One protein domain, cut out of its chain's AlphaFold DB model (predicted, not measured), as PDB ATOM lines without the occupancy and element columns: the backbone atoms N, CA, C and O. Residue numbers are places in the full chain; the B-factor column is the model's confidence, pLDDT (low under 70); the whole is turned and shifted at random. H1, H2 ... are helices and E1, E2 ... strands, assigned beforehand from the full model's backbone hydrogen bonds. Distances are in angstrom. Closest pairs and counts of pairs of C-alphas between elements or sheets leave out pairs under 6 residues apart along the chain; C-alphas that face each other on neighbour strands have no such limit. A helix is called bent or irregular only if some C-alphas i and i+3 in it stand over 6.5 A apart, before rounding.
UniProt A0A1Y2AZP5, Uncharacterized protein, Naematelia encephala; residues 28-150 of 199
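What this domain is: This is residues 28 to 150 of the 199 residues of an uncharacterized protein of Naematelia encephala (UniProt A0A1Y2AZP5). One strongly twisted sheet of five strands makes the core, with H1 and H2 packed side by side over one face and the bent helix H3 passing along its E4 edge. Residues 62 to 74 form a long loop between E2 and E3. The printed part has 123 residues, with three named helices and five named strands in the order H1 E1 E2 E3 H2 E4 E5 H3; the sheet runs E3 E2 E1 E5 E4, antiparallel throughout. The class is mixed, helices and strands, and the whole is compact, with a radius of gyration of the C-alphas of 14.1 A and spans of 38 by 37 by 25 A.

Where its parts are: In the sheet, E1 is residues 41 to 45, E2 55 to 61, 18.8 A, E3 75 to 82, 20.6 A, E4 104 to 111, 19.7 A, and E5 117 to 124, 20.9 A. E3 bends by 57 degrees at residue 79. H1, residues 28 to 36, 12.2 A, begins with C-alpha 28 at (171.311, 156.338, 144.092). H2, residues 85 to 98, measures 19.9 A. H3, residues 130 to 148, was assigned as one helix by its hydrogen bonds but is bent: C-alphas 138 and 141 are 7.0 A apart. Its arms are H3a, residues 130 to 138, and H3b, residues 141 to 148, which ends with C-alpha 148 at (153.602, 182.473, 128.560).

How they stand to each other: E1 and E5 are inner neighbours, antiparallel at 163 degrees, with N 44 and O 120 within hydrogen-bond range at 2.7 A. E1, E2 and E3 form a meander, each strand the antiparallel neighbour of the one before; N 58 and O 43 are 2.8 A apart, and N 57 and O 80 2.8 A. The hairpin E4 and E5 has N 121 and O 108 at 2.7 A. H1 and H2 are on the same face, giving two layers, helices on one face of a sheet. H2 has a height over the sheet of 8.9 A and lies over E2 and E1. H1, at 9.9 A, lies over E2. H2 touches H1 with residues 91 to 95 alone, the closest C-alphas being those of Ile 31 and Val 91, 6.7 A; they run the same way at a shallow tilt of 34 degrees, only just short of steep. H3a only grazes the sheet, with residues 130 to 137; its closest C-alpha pair with E4 is Val 105 and Val 133, 7.8 A. H3b is only just not on the sheet, with 4 pairs of C-alphas within 10 A. H3a and H3b stand at a steep tilt of 40 degrees, and both are apart from H1 and H2. In H1, H2, H3a and H3b every O i to N i+4 pair is within hydrogen-bond range.

The domain as a whole: The two C-alphas farthest apart are those of His 51 and Gln 128, 39.2 A. The printed part has no cut. E2 to E3 is a long link of 13 residues. The mean pLDDT of the printed part is 77.7; it is under 70 at residues 64 to 67, 69, 98 to 106 and 125 to 133.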
ATOM      1  N   GLU A  28     169.847 156.252 143.948       85.94
ATOM      2  CA  GLU A  28     171.311 156.338 144.092       85.94
ATOM      3  C   GLU A  28     172.026 156.345 142.734       85.94
ATOM      4  O   GLU A  28     173.049 157.015 142.549       85.94
ATOM      5  N   VAL A  29     171.453 155.665 141.737       85.81
ATOM      6  CA  VAL A  29     171.944 155.702 140.353       85.81
ATOM      7  C   VAL A  29     171.748 157.096 139.760       85.81
ATOM      8  O   VAL A  29     172.641 157.613 139.086       85.81
ATOM      9  N   PHE A  30     170.606 157.732 140.036       87.88
ATOM     10  CA  PHE A  30     170.355 159.108 139.610       87.88
ATOM     11  C   PHE A  30     171.332 160.093 140.255       87.88
ATOM     12  O   PHE A  30     171.935 160.905 139.556       87.88
ATOM     13  N   ILE A  31     171.522 160.005 141.573       85.25
ATOM     14  CA  ILE A  31     172.474 160.846 142.307       85.25
ATOM     15  C   ILE A  31     173.871 160.691 141.694       85.25
ATOM     16  O   ILE A  31     174.491 161.683 141.319       85.25
ATOM     17  N   SER A  32     174.329 159.456 141.482       84.00
ATOM     18  CA  SER A  32     175.637 159.178 140.870       84.00
ATOM     19  C   SER A  32     175.795 159.834 139.490       84.00
ATOM     20  O   SER A  32     176.835 160.423 139.204       84.00
ATOM     21  N   GLN A  33     174.749 159.824 138.657       83.50
ATOM     22  CA  GLN A  33     174.752 160.481 137.340       83.50
ATOM     23  C   GLN A  33     174.913 161.994 137.417       83.50
ATOM     24  O   GLN A  33     175.614 162.577 136.590       83.50
ATOM     25  N   VAL A  34     174.255 162.630 138.390       83.50
ATOM     26  CA  VAL A  34     174.384 164.071 138.620       83.50
ATOM     27  C   VAL A  34     175.853 164.431 138.864       83.50
ATOM     28  O   VAL A  34     176.342 165.405 138.290       83.50
ATOM     29  N   PHE A  35     176.575 163.616 139.639       77.62
ATOM     30  CA  PHE A  35     177.994 163.833 139.938       77.62
ATOM     31  C   PHE A  35     178.930 163.475 138.789       77.62
ATOM     32  O   PHE A  35     179.778 164.293 138.437       77.62
ATOM     33  N   GLU A  36     178.773 162.294 138.180       80.00
ATOM     34  CA  GLU A  36     179.595 161.845 137.043       80.00
ATOM     35  C   GLU A  36     179.598 162.876 135.910       80.00
ATOM     36  O   GLU A  36     180.623 163.121 135.277       80.00
ATOM     37  N   ARG A  37     178.445 163.509 135.677       76.50
ATOM     38  CA  ARG A  37     178.250 164.512 134.625       76.50
ATOM     39  C   ARG A  37     178.548 165.936 135.077       76.50
ATOM     40  O   ARG A  37     178.396 166.853 134.274       76.50
ATOM     41  N   GLN A  38     178.902 166.131 136.349       75.56
ATOM     42  CA  GLN A  38     179.039 167.448 136.975       75.56
ATOM     43  C   GLN A  38     177.846 168.359 136.644       75.56
ATOM     44  O   GLN A  38     178.003 169.544 136.330       75.56
ATOM     45  N   CYS A  39     176.636 167.787 136.663       78.06
ATOM     46  CA  CYS A  39     175.426 168.540 136.383       78.06
ATOM     47  C   CYS A  39     175.315 169.689 137.390       78.06
ATOM     48  O   CYS A  39     175.686 169.551 138.548       78.06
ATOM     49  N   ARG A  40     174.806 170.834 136.932       76.94
ATOM     50  CA  ARG A  40     174.554 172.031 137.761       76.94
ATOM     51  C   ARG A  40     173.070 172.342 137.909       76.94
ATOM     52  O   ARG A  40     172.681 173.401 138.391       76.94
ATOM     53  N   TYR A  41     172.257 171.432 137.395       83.81
ATOM     54  CA  TYR A  41     170.831 171.565 137.232       83.81
ATOM     55  C   TYR A  41     170.184 170.205 137.438       83.81
ATOM     56  O   TYR A  41     170.603 169.225 136.816       83.81
ATOM     57  N   VAL A  42     169.120 170.183 138.234       88.50
ATOM     58  CA  VAL A  42     168.153 169.087 138.285       88.50
ATOM     59  C   VAL A  42     166.755 169.676 138.166       88.50
ATOM     60  O   VAL A  42     166.384 170.581 138.917       88.50
ATOM     61  N   GLY A  43     165.974 169.151 137.227       90.00
ATOM     62  CA  GLY A  43     164.545 169.423 137.130       90.00
ATOM     63  C   GLY A  43     163.751 168.305 137.795       90.00
ATOM     64  O   GLY A  43     164.117 167.138 137.697       90.00
ATOM     65  N   ILE A  44     162.667 168.656 138.471       91.25
ATOM     66  CA  ILE A  44     161.792 167.741 139.200       91.25
ATOM     67  C   ILE A  44     160.368 168.047 138.767       91.25
ATOM     68  O   ILE A  44     159.763 169.001 139.250       91.25
ATOM     69  N   TYR A  45     159.823 167.260 137.852       91.06
ATOM     70  CA  TYR A  45     158.441 167.414 137.421       91.06
ATOM     71  C   TYR A  45     157.476 166.711 138.373       91.06
ATOM     72  O   TYR A  45     157.763 165.619 138.873       91.06
ATOM     73  N   GLN A  46     156.322 167.331 138.597       89.12
ATOM     74  CA  GLN A  46     155.236 166.795 139.411       89.12
ATOM     75  C   GLN A  46     154.396 165.764 138.634       89.12
ATOM     76  O   GLN A  46     154.301 165.827 137.405       89.12
ATOM     77  N   PRO A  47     153.703 164.854 139.337       88.31
ATOM     78  CA  PRO A  47     152.626 164.061 138.767       88.31
ATOM     79  C   PRO A  47     151.578 164.922 138.053       88.31
ATOM     80  O   PRO A  47     151.177 165.988 138.521       88.31
ATOM     81  N   GLY A  48     151.099 164.434 136.916       81.12
ATOM     82  CA  GLY A  48     150.157 165.116 136.031       81.12
ATOM     83  C   GLY A  48     150.820 166.047 135.015       81.12
ATOM     84  O   GLY A  48     150.167 166.434 134.045       81.12
ATOM     85  N   ASP A  49     152.099 166.376 135.185       80.75
ATOM     86  CA  ASP A  49     152.864 167.110 134.183       80.75
ATOM     87  C   ASP A  49     153.134 166.238 132.939       80.75
ATOM     88  O   ASP A  49     153.371 165.031 133.043       80.75
ATOM     89  N   PHE A  50     153.036 166.834 131.745       75.56
ATOM     90  CA  PHE A  50     153.031 166.149 130.438       75.56
ATOM     91  C   PHE A  50     152.161 164.875 130.383       75.56
ATOM     92  O   PHE A  50     152.493 163.924 129.671       75.56
ATOM     93  N   HIS A  51     151.044 164.847 131.120       80.81
ATOM     94  CA  HIS A  51     150.144 163.689 131.223       80.81
ATOM     95  C   HIS A  51     150.820 162.421 131.776       80.81
ATOM     96  O   HIS A  51     150.416 161.302 131.456       80.81
ATOM     97  N   ARG A  52     151.863 162.576 132.600       83.31
ATOM     98  CA  ARG A  52     152.550 161.462 133.263       83.31
ATOM     99  C   ARG A  52     152.126 161.363 134.728       83.31
ATOM    100  O   ARG A  52     152.062 162.392 135.389       83.31
ATOM    101  N   PRO A  53     151.846 160.161 135.259       88.06
ATOM    102  CA  PRO A  53     151.362 160.001 136.632       88.06
ATOM    103  C   PRO A  53     152.471 160.081 137.695       88.06
ATOM    104  O   PRO A  53     152.172 160.116 138.884       88.06
ATOM    105  N   GLU A  54     153.735 160.103 137.283       92.00
ATOM    106  CA  GLU A  54     154.902 159.977 138.159       92.00
ATOM    107  C   GLU A  54     155.651 161.300 138.310       92.00
ATOM    108  O   GLU A  54     155.640 162.153 137.414       92.00
ATOM    109  N   TYR A  55     156.381 161.423 139.418       91.25
ATOM    110  CA  TYR A  55     157.473 162.381 139.506       91.25
ATOM    111  C   TYR A  55     158.564 161.987 138.519       91.25
ATOM    112  O   TYR A  55     158.869 160.803 138.363       91.25
ATOM    113  N   ARG A  56     159.176 162.977 137.871       91.69
ATOM    114  CA  ARG A  56     160.270 162.752 136.920       91.69
ATOM    115  C   ARG A  56     161.419 163.682 137.238       91.69
ATOM    116  O   ARG A  56     161.235 164.896 137.271       91.69
ATOM    117  N   LEU A  57     162.594 163.111 137.451       90.81
ATOM    118  CA  LEU A  57     163.819 163.859 137.652       90.81
ATOM    119  C   LEU A  57     164.584 163.889 136.336       90.81
ATOM    120  O   LEU A  57     164.825 162.853 135.703       90.81
ATOM    121  N   VAL A  58     164.916 165.103 135.914       89.12
ATOM    122  CA  VAL A  58     165.475 165.381 134.600       89.12
ATOM    123  C   VAL A  58     166.809 166.098 134.691       89.12
ATOM    124  O   VAL A  58     167.027 166.933 135.571       89.12
ATOM    125  N   LEU A  59     167.680 165.784 133.737       87.00
ATOM    126  CA  LEU A  59     168.972 166.435 133.545       87.00
ATOM    127  C   LEU A  59     169.015 167.084 132.156       87.00
ATOM    128  O   LEU A  59     168.334 166.612 131.238       87.00
ATOM    129  N   PRO A  60     169.794 168.164 131.979       81.31
ATOM    130  CA  PRO A  60     169.945 168.795 130.681       81.31
ATOM    131  C   PRO A  60     170.820 167.915 129.778       81.31
ATOM    132  O   PRO A  60     171.823 167.348 130.214       81.31
ATOM    133  N   CYS A  61     170.444 167.804 128.508       80.38
ATOM    134  CA  CYS A  61     171.191 167.091 127.479       80.38
ATOM    135  C   CYS A  61     171.919 168.100 126.588       80.38
ATOM    136  O   CYS A  61     171.340 168.628 125.638       80.38
ATOM    137  N   TYR A  62     173.188 168.365 126.903       72.69
ATOM    138  CA  TYR A  62     174.026 169.296 126.138       72.69
ATOM    139  C   TYR A  62     174.536 168.702 124.819       72.69
ATOM    140  O   TYR A  62     174.832 169.443 123.890       72.69
ATOM    141  N   ASP A  63     174.574 167.371 124.708       70.62
ATOM    142  CA  ASP A  63     175.082 166.670 123.520       70.62
ATOM    143  C   ASP A  63     174.132 166.763 122.316       70.62
ATOM    144  O   ASP A  63     174.503 166.421 121.193       70.62
ATOM    145  N   THR A  64     172.882 167.189 122.535       63.94
ATOM    146  CA  THR A  64     171.903 167.355 121.459       63.94
ATOM    147  C   THR A  64     171.577 168.832 121.264       63.94
ATOM    148  O   THR A  64     171.071 169.462 122.191       63.94
ATOM    149  N   PRO A  65     171.759 169.394 120.053       57.53
ATOM    150  CA  PRO A  65     171.537 170.815 119.783       57.53
ATOM    151  C   PRO A  65     170.054 171.196 119.677       57.53
ATOM    152  O   PRO A  65     169.682 172.125 118.966       57.53
ATOM    153  N   ARG A  66     169.165 170.451 120.343       65.06
ATOM    154  CA  ARG A  66     167.729 170.714 120.293       65.06
ATOM    155  C   ARG A  66     167.350 171.712 121.390       65.06
ATOM    156  O   ARG A  66     167.506 171.370 122.565       65.06
ATOM    157  N   PRO A  67     166.799 172.887 121.034       65.69
ATOM    158  CA  PRO A  67     166.357 173.863 122.014       65.69
ATOM    159  C   PRO A  67     165.198 173.302 122.844       65.69
ATOM    160  O   PRO A  67     164.321 172.589 122.345       65.69
ATOM    161  N   GLY A  68     165.202 173.628 124.129       70.19
ATOM    162  CA  GLY A  68     164.248 173.162 125.119       70.19
ATOM    163  C   GLY A  68     163.948 174.227 126.168       70.19
ATOM    164  O   GLY A  68     164.473 175.335 126.152       70.19
ATOM    165  N   ARG A  69     163.060 173.887 127.105       69.00
ATOM    166  CA  ARG A  69     162.690 174.778 128.217       69.00
ATOM    167  C   ARG A  69     163.679 174.713 129.385       69.00
ATOM    168  O   ARG A  69     163.447 175.392 130.387       69.00
ATOM    169  N   GLY A  70     164.717 173.884 129.291       71.50
ATOM    170  CA  GLY A  70     165.603 173.562 130.399       71.50
ATOM    171  C   GLY A  70     166.667 174.604 130.697       71.50
ATOM    172  O   GLY A  70     166.625 175.742 130.221       71.50
ATOM    173  N   TYR A  71     167.614 174.202 131.538       73.88
ATOM    174  CA  TYR A  71     168.781 175.008 131.882       73.88
ATOM    175  C   TYR A  71     169.543 175.422 130.626       73.88
ATOM    176  O   TYR A  71     169.816 174.583 129.767       73.88
ATOM    177  N   ARG A  72     169.842 176.720 130.498       72.44
ATOM    178  CA  ARG A  72     170.470 177.316 129.301       72.44
ATOM    179  C   ARG A  72     169.776 176.990 127.970       72.44
ATOM    180  O   ARG A  72     170.410 176.960 126.923       72.44
ATOM    181  N   GLY A  73     168.466 176.738 127.997       70.31
ATOM    182  CA  GLY A  73     167.713 176.370 126.796       70.31
ATOM    183  C   GLY A  73     168.008 174.958 126.284       70.31
ATOM    184  O   GLY A  73     167.578 174.616 125.186       70.31
ATOM    185  N   ALA A  74     168.706 174.121 127.058       77.31
ATOM    186  CA  ALA A  74     168.935 172.729 126.701       77.31
ATOM    187  C   ALA A  74     167.634 171.913 126.773       77.31
ATOM    188  O   ALA A  74     166.708 172.203 127.546       77.31
ATOM    189  N   ARG A  75     167.577 170.842 125.978       81.31
ATOM    190  CA  ARG A  75     166.577 169.788 126.147       81.31
ATOM    191  C   ARG A  75     166.803 169.066 127.476       81.31
ATOM    192  O   ARG A  75     167.937 168.840 127.880       81.31
ATOM    193  N   GLU A  76     165.719 168.663 128.124       84.25
ATOM    194  CA  GLU A  76     165.740 167.879 129.361       84.25
ATOM    195  C   GLU A  76     165.402 166.411 129.048       84.25
ATOM    196  O   GLU A  76     164.512 166.126 128.238       84.25
ATOM    197  N   GLU A  77     166.112 165.477 129.679       85.81
ATOM    198  CA  GLU A  77     165.862 164.033 129.584       85.81
ATOM    199  C   GLU A  77     165.535 163.458 130.964       85.81
ATOM    200  O   GLU A  77     166.081 163.911 131.966       85.81
ATOM    201  N   VAL A  78     164.640 162.469 131.020       87.75
ATOM    202  CA  VAL A  78     164.248 161.796 132.267       87.75
ATOM    203  C   VAL A  78     165.280 160.734 132.617       87.75
ATOM    204  O   VAL A  78     165.497 159.812 131.838       87.75
ATOM    205  N   PHE A  79     165.875 160.854 133.802       87.75
ATOM    206  CA  PHE A  79     166.861 159.904 134.328       87.75
ATOM    207  C   PHE A  79     166.340 159.105 135.523       87.75
ATOM    208  O   PHE A  79     166.934 158.095 135.884       87.75
ATOM    209  N   TYR A  80     165.247 159.548 136.142       89.94
ATOM    210  CA  TYR A  80     164.608 158.833 137.236       89.94
ATOM    211  C   TYR A  80     163.119 159.160 137.273       89.94
ATOM    212  O   TYR A  80     162.733 160.322 137.106       89.94
ATOM    213  N   ALA A  81     162.280 158.144 137.459       90.62
ATOM    214  CA  ALA A  81     160.836 158.308 137.560       90.62
ATOM    215  C   ALA A  81     160.289 157.456 138.702       90.62
ATOM    216  O   ALA A  81     160.656 156.295 138.864       90.62
ATOM    217  N   THR A  82     159.414 158.044 139.513       90.25
ATOM    218  CA  THR A  82     158.842 157.360 140.671       90.25
ATOM    219  C   THR A  82     157.451 157.889 140.980       90.25
ATOM    220  O   THR A  82     157.171 159.083 140.873       90.25
ATOM    221  N   SER A  83     156.568 156.993 141.412       89.94
ATOM    222  CA  SER A  83     155.291 157.377 142.025       89.94
ATOM    223  C   SER A  83     155.446 157.713 143.515       89.94
ATOM    224  O   SER A  83     154.587 158.377 144.093       89.94
ATOM    225  N   ASP A  84     156.535 157.265 144.150       90.75
ATOM    226  CA  ASP A  84     156.790 157.483 145.573       90.75
ATOM    227  C   ASP A  84     157.529 158.804 145.808       90.75
ATOM    228  O   ASP A  84     158.703 158.967 145.453       90.75
ATOM    229  N   ARG A  85     156.838 159.731 146.473       88.94
ATOM    230  CA  ARG A  85     157.376 161.029 146.873       88.94
ATOM    231  C   ARG A  85     158.584 160.904 147.809       88.94
ATOM    232  O   ARG A  85     159.486 161.730 147.720       88.94
ATOM    233  N   LYS A  86     158.648 159.868 148.652       89.69
ATOM    234  CA  LYS A  86     159.765 159.675 149.593       89.69
ATOM    235  C   LYS A  86     161.096 159.495 148.876       89.69
ATOM    236  O   LYS A  86     162.115 159.985 149.353       89.69
ATOM    237  N   ASN A  87     161.090 158.837 147.718       90.19
ATOM    238  CA  ASN A  87     162.299 158.683 146.918       90.19
ATOM    239  C   ASN A  87     162.759 160.018 146.325       90.19
ATOM    240  O   ASN A  87     163.954 160.293 146.296       90.19
ATOM    241  N   VAL A  88     161.820 160.872 145.905       89.56
ATOM    242  CA  VAL A  88     162.137 162.229 145.435       89.56
ATOM    243  C   VAL A  88     162.742 163.056 146.564       89.56
ATOM    244  O   VAL A  88     163.785 163.674 146.371       89.56
ATOM    245  N   ASP A  89     162.129 163.031 147.749       88.56
ATOM    246  CA  ASP A  89     162.631 163.768 148.912       88.56
ATOM    247  C   ASP A  89     164.020 163.265 149.336       88.56
ATOM    248  O   ASP A  89     164.887 164.077 149.648       88.56
ATOM    249  N   ARG A  90     164.275 161.950 149.270       87.88
ATOM    250  CA  ARG A  90     165.608 161.373 149.496       87.88
ATOM    251  C   ARG A  90     166.631 161.926 148.508       87.88
ATOM    252  O   ARG A  90     167.679 162.382 148.945       87.88
ATOM    253  N   VAL A  91     166.321 161.934 147.208       87.88
ATOM    254  CA  VAL A  91     167.229 162.494 146.195       87.88
ATOM    255  C   VAL A  91     167.503 163.969 146.466       87.88
ATOM    256  O   VAL A  91     168.659 164.374 146.447       87.88
ATOM    257  N   ILE A  92     166.472 164.769 146.750       85.31
ATOM    258  CA  ILE A  92     166.645 166.194 147.060       85.31
ATOM    259  C   ILE A  92     167.565 166.365 148.272       85.31
ATOM    260  O   ILE A  92     168.538 167.106 148.178       85.31
ATOM    261  N   SER A  93     167.294 165.668 149.376       84.50
ATOM    262  CA  SER A  93     168.118 165.747 150.586       84.50
ATOM    263  C   SER A  93     169.565 165.351 150.309       84.50
ATOM    264  O   SER A  93     170.466 166.105 150.654       84.50
ATOM    265  N   SER A  94     169.802 164.238 149.609       84.69
ATOM    266  CA  SER A  94     171.157 163.799 149.259       84.69
ATOM    267  C   SER A  94     171.871 164.784 148.337       84.69
ATOM    268  O   SER A  94     173.050 165.051 148.534       84.69
ATOM    269  N   LEU A  95     171.180 165.368 147.354       80.31
ATOM    270  CA  LEU A  95     171.762 166.402 146.495       80.31
ATOM    271  C   LEU A  95     172.125 167.664 147.284       80.31
ATOM    272  O   LEU A  95     173.168 168.254 147.020       80.31
ATOM    273  N   LEU A  96     171.294 168.067 148.250       76.62
ATOM    274  CA  LEU A  96     171.567 169.215 149.119       76.62
ATOM    275  C   LEU A  96     172.727 168.942 150.085       76.62
ATOM    276  O   LEU A  96     173.577 169.806 150.257       76.62
ATOM    277  N   GLU A  97     172.792 167.749 150.679       76.38
ATOM    278  CA  GLU A  97     173.898 167.335 151.554       76.38
ATOM    279  C   GLU A  97     175.224 167.248 150.788       76.38
ATOM    280  O   GLU A  97     176.253 167.734 151.256       76.38
ATOM    281  N   LEU A  98     175.207 166.654 149.593       66.88
ATOM    282  CA  LEU A  98     176.400 166.456 148.769       66.88
ATOM    283  C   LEU A  98     176.865 167.732 148.060       66.88
ATOM    284  O   LEU A  98     178.051 167.856 147.753       66.88
ATOM    285  N   ALA A  99     175.973 168.700 147.836       62.84
ATOM    286  CA  ALA A  99     176.369 170.058 147.465       62.84
ATOM    287  C   ALA A  99     177.216 170.740 148.566       62.84
ATOM    288  O   ALA A  99     177.891 171.735 148.288       62.84
ATOM    289  N   GLY A 100     177.244 170.181 149.785       61.47
ATOM    290  CA  GLY A 100     178.029 170.674 150.913       61.47
ATOM    291  C   GLY A 100     177.616 172.091 151.318       61.47
ATOM    292  O   GLY A 100     176.435 172.421 151.330       61.47
ATOM    293  N   ASP A 101     178.606 172.945 151.600       50.28
ATOM    294  CA  ASP A 101     178.426 174.392 151.835       50.28
ATOM    295  C   ASP A 101     178.339 175.216 150.529       50.28
ATOM    296  O   ASP A 101     178.304 176.449 150.555       50.28
ATOM    297  N   GLY A 102     178.343 174.566 149.359       53.88
ATOM    298  CA  GLY A 102     178.125 175.246 148.086       53.88
ATOM    299  C   GLY A 102     176.678 175.738 148.015       53.88
ATOM    300  O   GLY A 102     175.762 174.939 148.215       53.88
ATOM    301  N   PRO A 103     176.413 177.029 147.745       54.03
ATOM    302  CA  PRO A 103     175.052 177.524 147.817       54.03
ATOM    303  C   PRO A 103     174.224 176.861 146.716       54.03
ATOM    304  O   PRO A 103     174.523 177.002 145.527       54.03
ATOM    305  N   LEU A 104     173.138 176.184 147.103       62.16
ATOM    306  CA  LEU A 104     171.970 176.103 146.236       62.16
ATOM    307  C   LEU A 104     171.647 177.545 145.841       62.16
ATOM    308  O   LEU A 104     171.158 178.331 146.652       62.16
ATOM    309  N   VAL A 105     171.989 177.910 144.613       64.12
ATOM    310  CA  VAL A 105     171.919 179.305 144.178       64.12
ATOM    311  C   VAL A 105     170.471 179.689 143.930       64.12
ATOM    312  O   VAL A 105     170.068 180.823 144.183       64.12
ATOM    313  N   ALA A 106     169.664 178.731 143.472       69.19
ATOM    314  CA  ALA A 106     168.243 178.938 143.289       69.19
ATOM    315  C   ALA A 106     167.446 177.629 143.325       69.19
ATOM    316  O   ALA A 106     167.817 176.629 142.707       69.19
ATOM    317  N   ALA A 107     166.282 177.705 143.970       75.06
ATOM    318  CA  ALA A 107     165.154 176.818 143.728       75.06
ATOM    319  C   ALA A 107     164.058 177.615 143.003       75.06
ATOM    320  O   ALA A 107     163.690 178.706 143.447       75.06
ATOM    321  N   ARG A 108     163.540 177.106 141.881       75.12
ATOM    322  CA  ARG A 108     162.447 177.761 141.138       75.12
ATOM    323  C   ARG A 108     161.401 176.787 140.654       75.12
ATOM    324  O   ARG A 108     161.723 175.674 140.265       75.12
ATOM    325  N   HIS A 109     160.169 177.265 140.597       80.00
ATOM    326  CA  HIS A 109     159.072 176.517 140.011       80.00
ATOM    327  C   HIS A 109     159.182 176.459 138.488       80.00
ATOM    328  O   HIS A 109     159.612 177.417 137.842       80.00
ATOM    329  N   ILE A 110     158.789 175.325 137.922       76.94
ATOM    330  CA  ILE A 110     158.669 175.122 136.481       76.94
ATOM    331  C   ILE A 110     157.255 175.522 136.123       76.94
ATOM    332  O   ILE A 110     156.320 174.829 136.492       76.94
ATOM    333  N   VAL A 111     157.080 176.646 135.441       76.12
ATOM    334  CA  VAL A 111     155.746 177.107 135.052       76.12
ATOM    335  C   VAL A 111     155.457 176.778 133.600       76.12
ATOM    336  O   VAL A 111     156.328 176.854 132.730       76.12
ATOM    337  N   ASN A 112     154.202 176.445 133.335       74.19
ATOM    338  CA  ASN A 112     153.720 176.198 131.986       74.19
ATOM    339  C   ASN A 112     153.034 177.428 131.383       74.19
ATOM    340  O   ASN A 112     152.828 178.420 132.086       74.19
ATOM    341  N   PRO A 113     152.657 177.399 130.090       74.44
ATOM    342  CA  PRO A 113     151.976 178.529 129.456       74.44
ATOM    343  C   PRO A 113     150.683 178.954 130.172       74.44
ATOM    344  O   PRO A 113     150.324 180.128 130.141       74.44
ATOM    345  N   SER A 114     150.020 178.029 130.873       77.19
ATOM    346  CA  SER A 114     148.823 178.281 131.689       77.19
ATOM    347  C   SER A 114     149.135 178.796 133.103       77.19
ATOM    348  O   SER A 114     148.232 178.877 133.934       77.19
ATOM    349  N   ASN A 115     150.397 179.127 133.398       71.94
ATOM    350  CA  ASN A 115     150.892 179.576 134.702       71.94
ATOM    351  C   ASN A 115     150.675 178.560 135.842       71.94
ATOM    352  O   ASN A 115     150.650 178.931 137.016       71.94
ATOM    353  N   LYS A 116     150.507 177.279 135.496       80.44
ATOM    354  CA  LYS A 116     150.472 176.179 136.457       80.44
ATOM    355  C   LYS A 116     151.904 175.765 136.783       80.44
ATOM    356  O   LYS A 116     152.735 175.662 135.882       80.44
ATOM    357  N   ASP A 117     152.155 175.516 138.063       80.94
ATOM    358  CA  ASP A 117     153.379 174.879 138.529       80.94
ATOM    359  C   ASP A 117     153.411 173.402 138.094       80.94
ATOM    360  O   ASP A 117     152.517 172.618 138.417       80.94
ATOM    361  N   GLU A 118     154.423 173.051 137.313       82.06
ATOM    362  CA  GLU A 118     154.724 171.718 136.795       82.06
ATOM    363  C   GLU A 118     155.868 171.054 137.569       82.06
ATOM    364  O   GLU A 118     156.115 169.864 137.372       82.06
ATOM    365  N   GLY A 119     156.582 171.765 138.451       85.00
ATOM    366  CA  GLY A 119     157.793 171.201 139.035       85.00
ATOM    367  C   GLY A 119     158.724 172.166 139.742       85.00
ATOM    368  O   GLY A 119     158.451 173.346 139.899       85.00
ATOM    369  N   LEU A 120     159.878 171.648 140.139       85.88
ATOM    370  CA  LEU A 120     160.951 172.397 140.777       85.88
ATOM    371  C   LEU A 120     162.244 172.268 139.971       85.88
ATOM    372  O   LEU A 120     162.534 171.225 139.398       85.88
ATOM    373  N   ARG A 121     163.043 173.326 139.957       85.19
ATOM    374  CA  ARG A 121     164.400 173.374 139.412       85.19
ATOM    375  C   ARG A 121     165.355 173.657 140.544       85.19
ATOM    376  O   ARG A 121     165.154 174.639 141.258       85.19
ATOM    377  N   LEU A 122     166.381 172.831 140.668       84.44
ATOM    378  CA  LEU A 122     167.490 173.020 141.591       84.44
ATOM    379  C   LEU A 122     168.730 173.381 140.784       84.44
ATOM    380  O   LEU A 122     169.080 172.657 139.851       84.44
ATOM    381  N   ILE A 123     169.363 174.505 141.123       79.00
ATOM    382  CA  ILE A 123     170.575 174.988 140.456       79.00
ATOM    383  C   ILE A 123     171.625 175.339 141.494       79.00
ATOM    384  O   ILE A 123     171.355 176.098 142.428       79.00
ATOM    385  N   TRP A 124     172.831 174.824 141.293       76.25
ATOM    386  CA  TRP A 124     173.986 175.095 142.143       76.25
ATOM    387  C   TRP A 124     175.159 175.623 141.312       76.25
ATOM    388  O   TRP A 124     175.365 175.225 140.164       76.25
ATOM    389  N   ALA A 125     175.921 176.549 141.894       60.34
ATOM    390  CA  ALA A 125     177.158 177.068 141.321       60.34
ATOM    391  C   ALA A 125     178.353 176.466 142.056       60.34
ATOM    392  O   ALA A 125     178.344 176.326 143.277       60.34
ATOM    393  N   SER A 126     179.423 176.198 141.311       56.28
ATOM    394  CA  SER A 126     180.761 176.184 141.900       56.28
ATOM    395  C   SER A 126     181.081 177.595 142.411       56.28
ATOM    396  O   SER A 126     180.796 178.578 141.724       56.28
ATOM    397  N   ILE A 127     181.716 177.692 143.586       47.41
ATOM    398  CA  ILE A 127     182.166 178.942 144.235       47.41
ATOM    399  C   ILE A 127     183.002 179.833 143.284       47.41
ATOM    400  O   ILE A 127     183.112 181.037 143.495       47.41
ATOM    401  N   GLN A 128     183.563 179.269 142.209       47.84
ATOM    402  CA  GLN A 128     184.410 179.973 141.241       47.84
ATOM    403  C   GLN A 128     183.667 180.529 140.005       47.84
ATOM    404  O   GLN A 128     184.278 181.255 139.226       47.84
ATOM    405  N   GLU A 129     182.372 180.247 139.811       56.19
ATOM    406  CA  GLU A 129     181.639 180.576 138.567       56.19
ATOM    407  C   GLU A 129     180.314 181.330 138.785       56.19
ATOM    408  O   GLU A 129     179.309 181.116 138.101       56.19
ATOM    409  N   ASP A 130     180.328 182.268 139.724       61.19
ATOM    410  CA  ASP A 130     179.179 183.087 140.123       61.19
ATOM    411  C   ASP A 130     178.553 183.882 138.947       61.19
ATOM    412  O   ASP A 130     177.339 184.072 138.879       61.19
ATOM    413  N   ALA A 131     179.354 184.292 137.955       64.69
ATOM    414  CA  ALA A 131     178.876 185.071 136.806       64.69
ATOM    415  C   ALA A 131     177.895 184.292 135.909       64.69
ATOM    416  O   ALA A 131     176.837 184.806 135.554       64.69
ATOM    417  N   SER A 132     178.199 183.029 135.600       65.00
ATOM    418  CA  SER A 132     177.417 182.251 134.632       65.00
ATOM    419  C   SER A 132     176.069 181.777 135.192       65.00
ATOM    420  O   SER A 132     175.101 181.587 134.453       65.00
ATOM    421  N   VAL A 133     175.974 181.612 136.516       66.75
ATOM    422  CA  VAL A 133     174.706 181.315 137.196       66.75
ATOM    423  C   VAL A 133     173.872 182.582 137.378       66.75
ATOM    424  O   VAL A 133     172.658 182.536 137.187       66.75
ATOM    425  N   LYS A 134     174.502 183.732 137.649       71.62
ATOM    426  CA  LYS A 134     173.819 185.035 137.658       71.62
ATOM    427  C   LYS A 134     173.216 185.379 136.298       71.62
ATOM    428  O   LYS A 134     172.078 185.831 136.246       71.62
ATOM    429  N   GLU A 135     173.938 185.135 135.207       73.56
ATOM    430  CA  GLU A 135     173.423 185.308 133.843       73.56
ATOM    431  C   GLU A 135     172.196 184.433 133.577       73.56
ATOM    432  O   GLU A 135     171.171 184.937 133.118       73.56
ATOM    433  N   GLU A 136     172.255 183.150 133.944       72.06
ATOM    434  CA  GLU A 136     171.113 182.238 133.828       72.06
ATOM    435  C   GLU A 136     169.900 182.752 134.616       72.06
ATOM    436  O   GLU A 136     168.789 182.791 134.087       72.06
ATOM    437  N   MET A 137     170.101 183.186 135.864       74.06
ATOM    438  CA  MET A 137     169.023 183.721 136.700       74.06
ATOM    439  C   MET A 137     168.434 185.021 136.140       74.06
ATOM    440  O   MET A 137     167.222 185.233 136.230       74.06
ATOM    441  N   ASN A 138     169.269 185.877 135.548       76.94
ATOM    442  CA  ASN A 138     168.844 187.131 134.928       76.94
ATOM    443  C   ASN A 138     168.045 186.907 133.636       76.94
ATOM    444  O   ASN A 138     167.217 187.745 133.280       76.94
ATOM    445  N   ASP A 139     168.249 185.780 132.948       75.88
ATOM    446  CA  ASP A 139     167.536 185.439 131.712       75.88
ATOM    447  C   ASP A 139     166.112 184.898 131.962       75.88
ATOM    448  O   ASP A 139     165.261 184.879 131.069       75.88
ATOM    449  N   TRP A 140     165.796 184.469 133.185       76.06
ATOM    450  CA  TRP A 140     164.517 183.815 133.483       76.06
ATOM    451  C   TRP A 140     163.265 184.653 133.252       76.06
ATOM    452  O   TRP A 140     162.339 184.123 132.640       76.06
ATOM    453  N   PRO A 141     163.198 185.943 133.639       80.69
ATOM    454  CA  PRO A 141     162.028 186.759 133.334       80.69
ATOM    455  C   PRO A 141     161.691 186.774 131.836       80.69
ATOM    456  O   PRO A 141     160.514 186.748 131.464       80.69
ATOM    457  N   ARG A 142     162.714 186.750 130.967       83.88
ATOM    458  CA  ARG A 142     162.541 186.639 129.513       83.88
ATOM    459  C   ARG A 142     162.002 185.261 129.123       83.88
ATOM    460  O   ARG A 142     161.048 185.189 128.349       83.88
ATOM    461  N   ARG A 143     162.572 184.174 129.655       77.31
ATOM    462  CA  ARG A 143     162.123 182.796 129.368       77.31
ATOM    463  C   ARG A 143     160.681 182.561 129.792       77.31
ATOM    464  O   ARG A 143     159.897 182.053 128.996       77.31
ATOM    465  N   ASP A 144     160.310 183.007 130.986       77.56
ATOM    466  CA  ASP A 144     158.940 182.928 131.484       77.56
ATOM    467  C   ASP A 144     157.983 183.697 130.569       77.56
ATOM    468  O   ASP A 144     156.902 183.211 130.241       77.56
ATOM    469  N   ALA A 145     158.380 184.886 130.101       80.25
ATOM    470  CA  ALA A 145     157.588 185.649 129.141       80.25
ATOM    471  C   ALA A 145     157.418 184.906 127.803       80.25
ATOM    472  O   ALA A 145     156.322 184.918 127.242       80.25
ATOM    473  N   MET A 146     158.454 184.223 127.308       77.62
ATOM    474  CA  MET A 146     158.363 183.399 126.095       77.62
ATOM    475  C   MET A 146     157.460 182.178 126.292       77.62
ATOM    476  O   MET A 146     156.616 181.904 125.439       77.62
ATOM    477  N   ILE A 147     157.574 181.490 127.430       75.44
ATOM    478  CA  ILE A 147     156.733 180.337 127.776       75.44
ATOM    479  C   ILE A 147     155.264 180.755 127.885       75.44
ATOM    480  O   ILE A 147     154.402 180.083 127.321       75.44
ATOM    481  N   ARG A 148     154.965 181.900 128.518       76.31
ATOM    482  CA  ARG A 148     153.602 182.473 128.560       76.31
ATOM    483  C   ARG A 148     153.042 182.777 127.170       76.31
ATOM    484  O   ARG A 148     151.835 182.729 126.973       76.31
ATOM    485  N   GLN A 149     153.907 183.071 126.202       79.06
ATOM    486  CA  GLN A 149     153.530 183.266 124.798       79.06
ATOM    487  C   GLN A 149     153.439 181.947 124.008       79.06
ATOM    488  O   GLN A 149     153.238 181.987 122.796       79.06
ATOM    489  N   GLY A 150     153.628 180.790 124.652       71.88
ATOM    490  CA  GLY A 150     153.653 179.480 123.998       71.88
ATOM    491  C   GLY A 150     154.886 179.241 123.119       71.88
ATOM    492  O   GLY A 150     154.864 178.356 122.268       71.88
TER     493      GLY A 150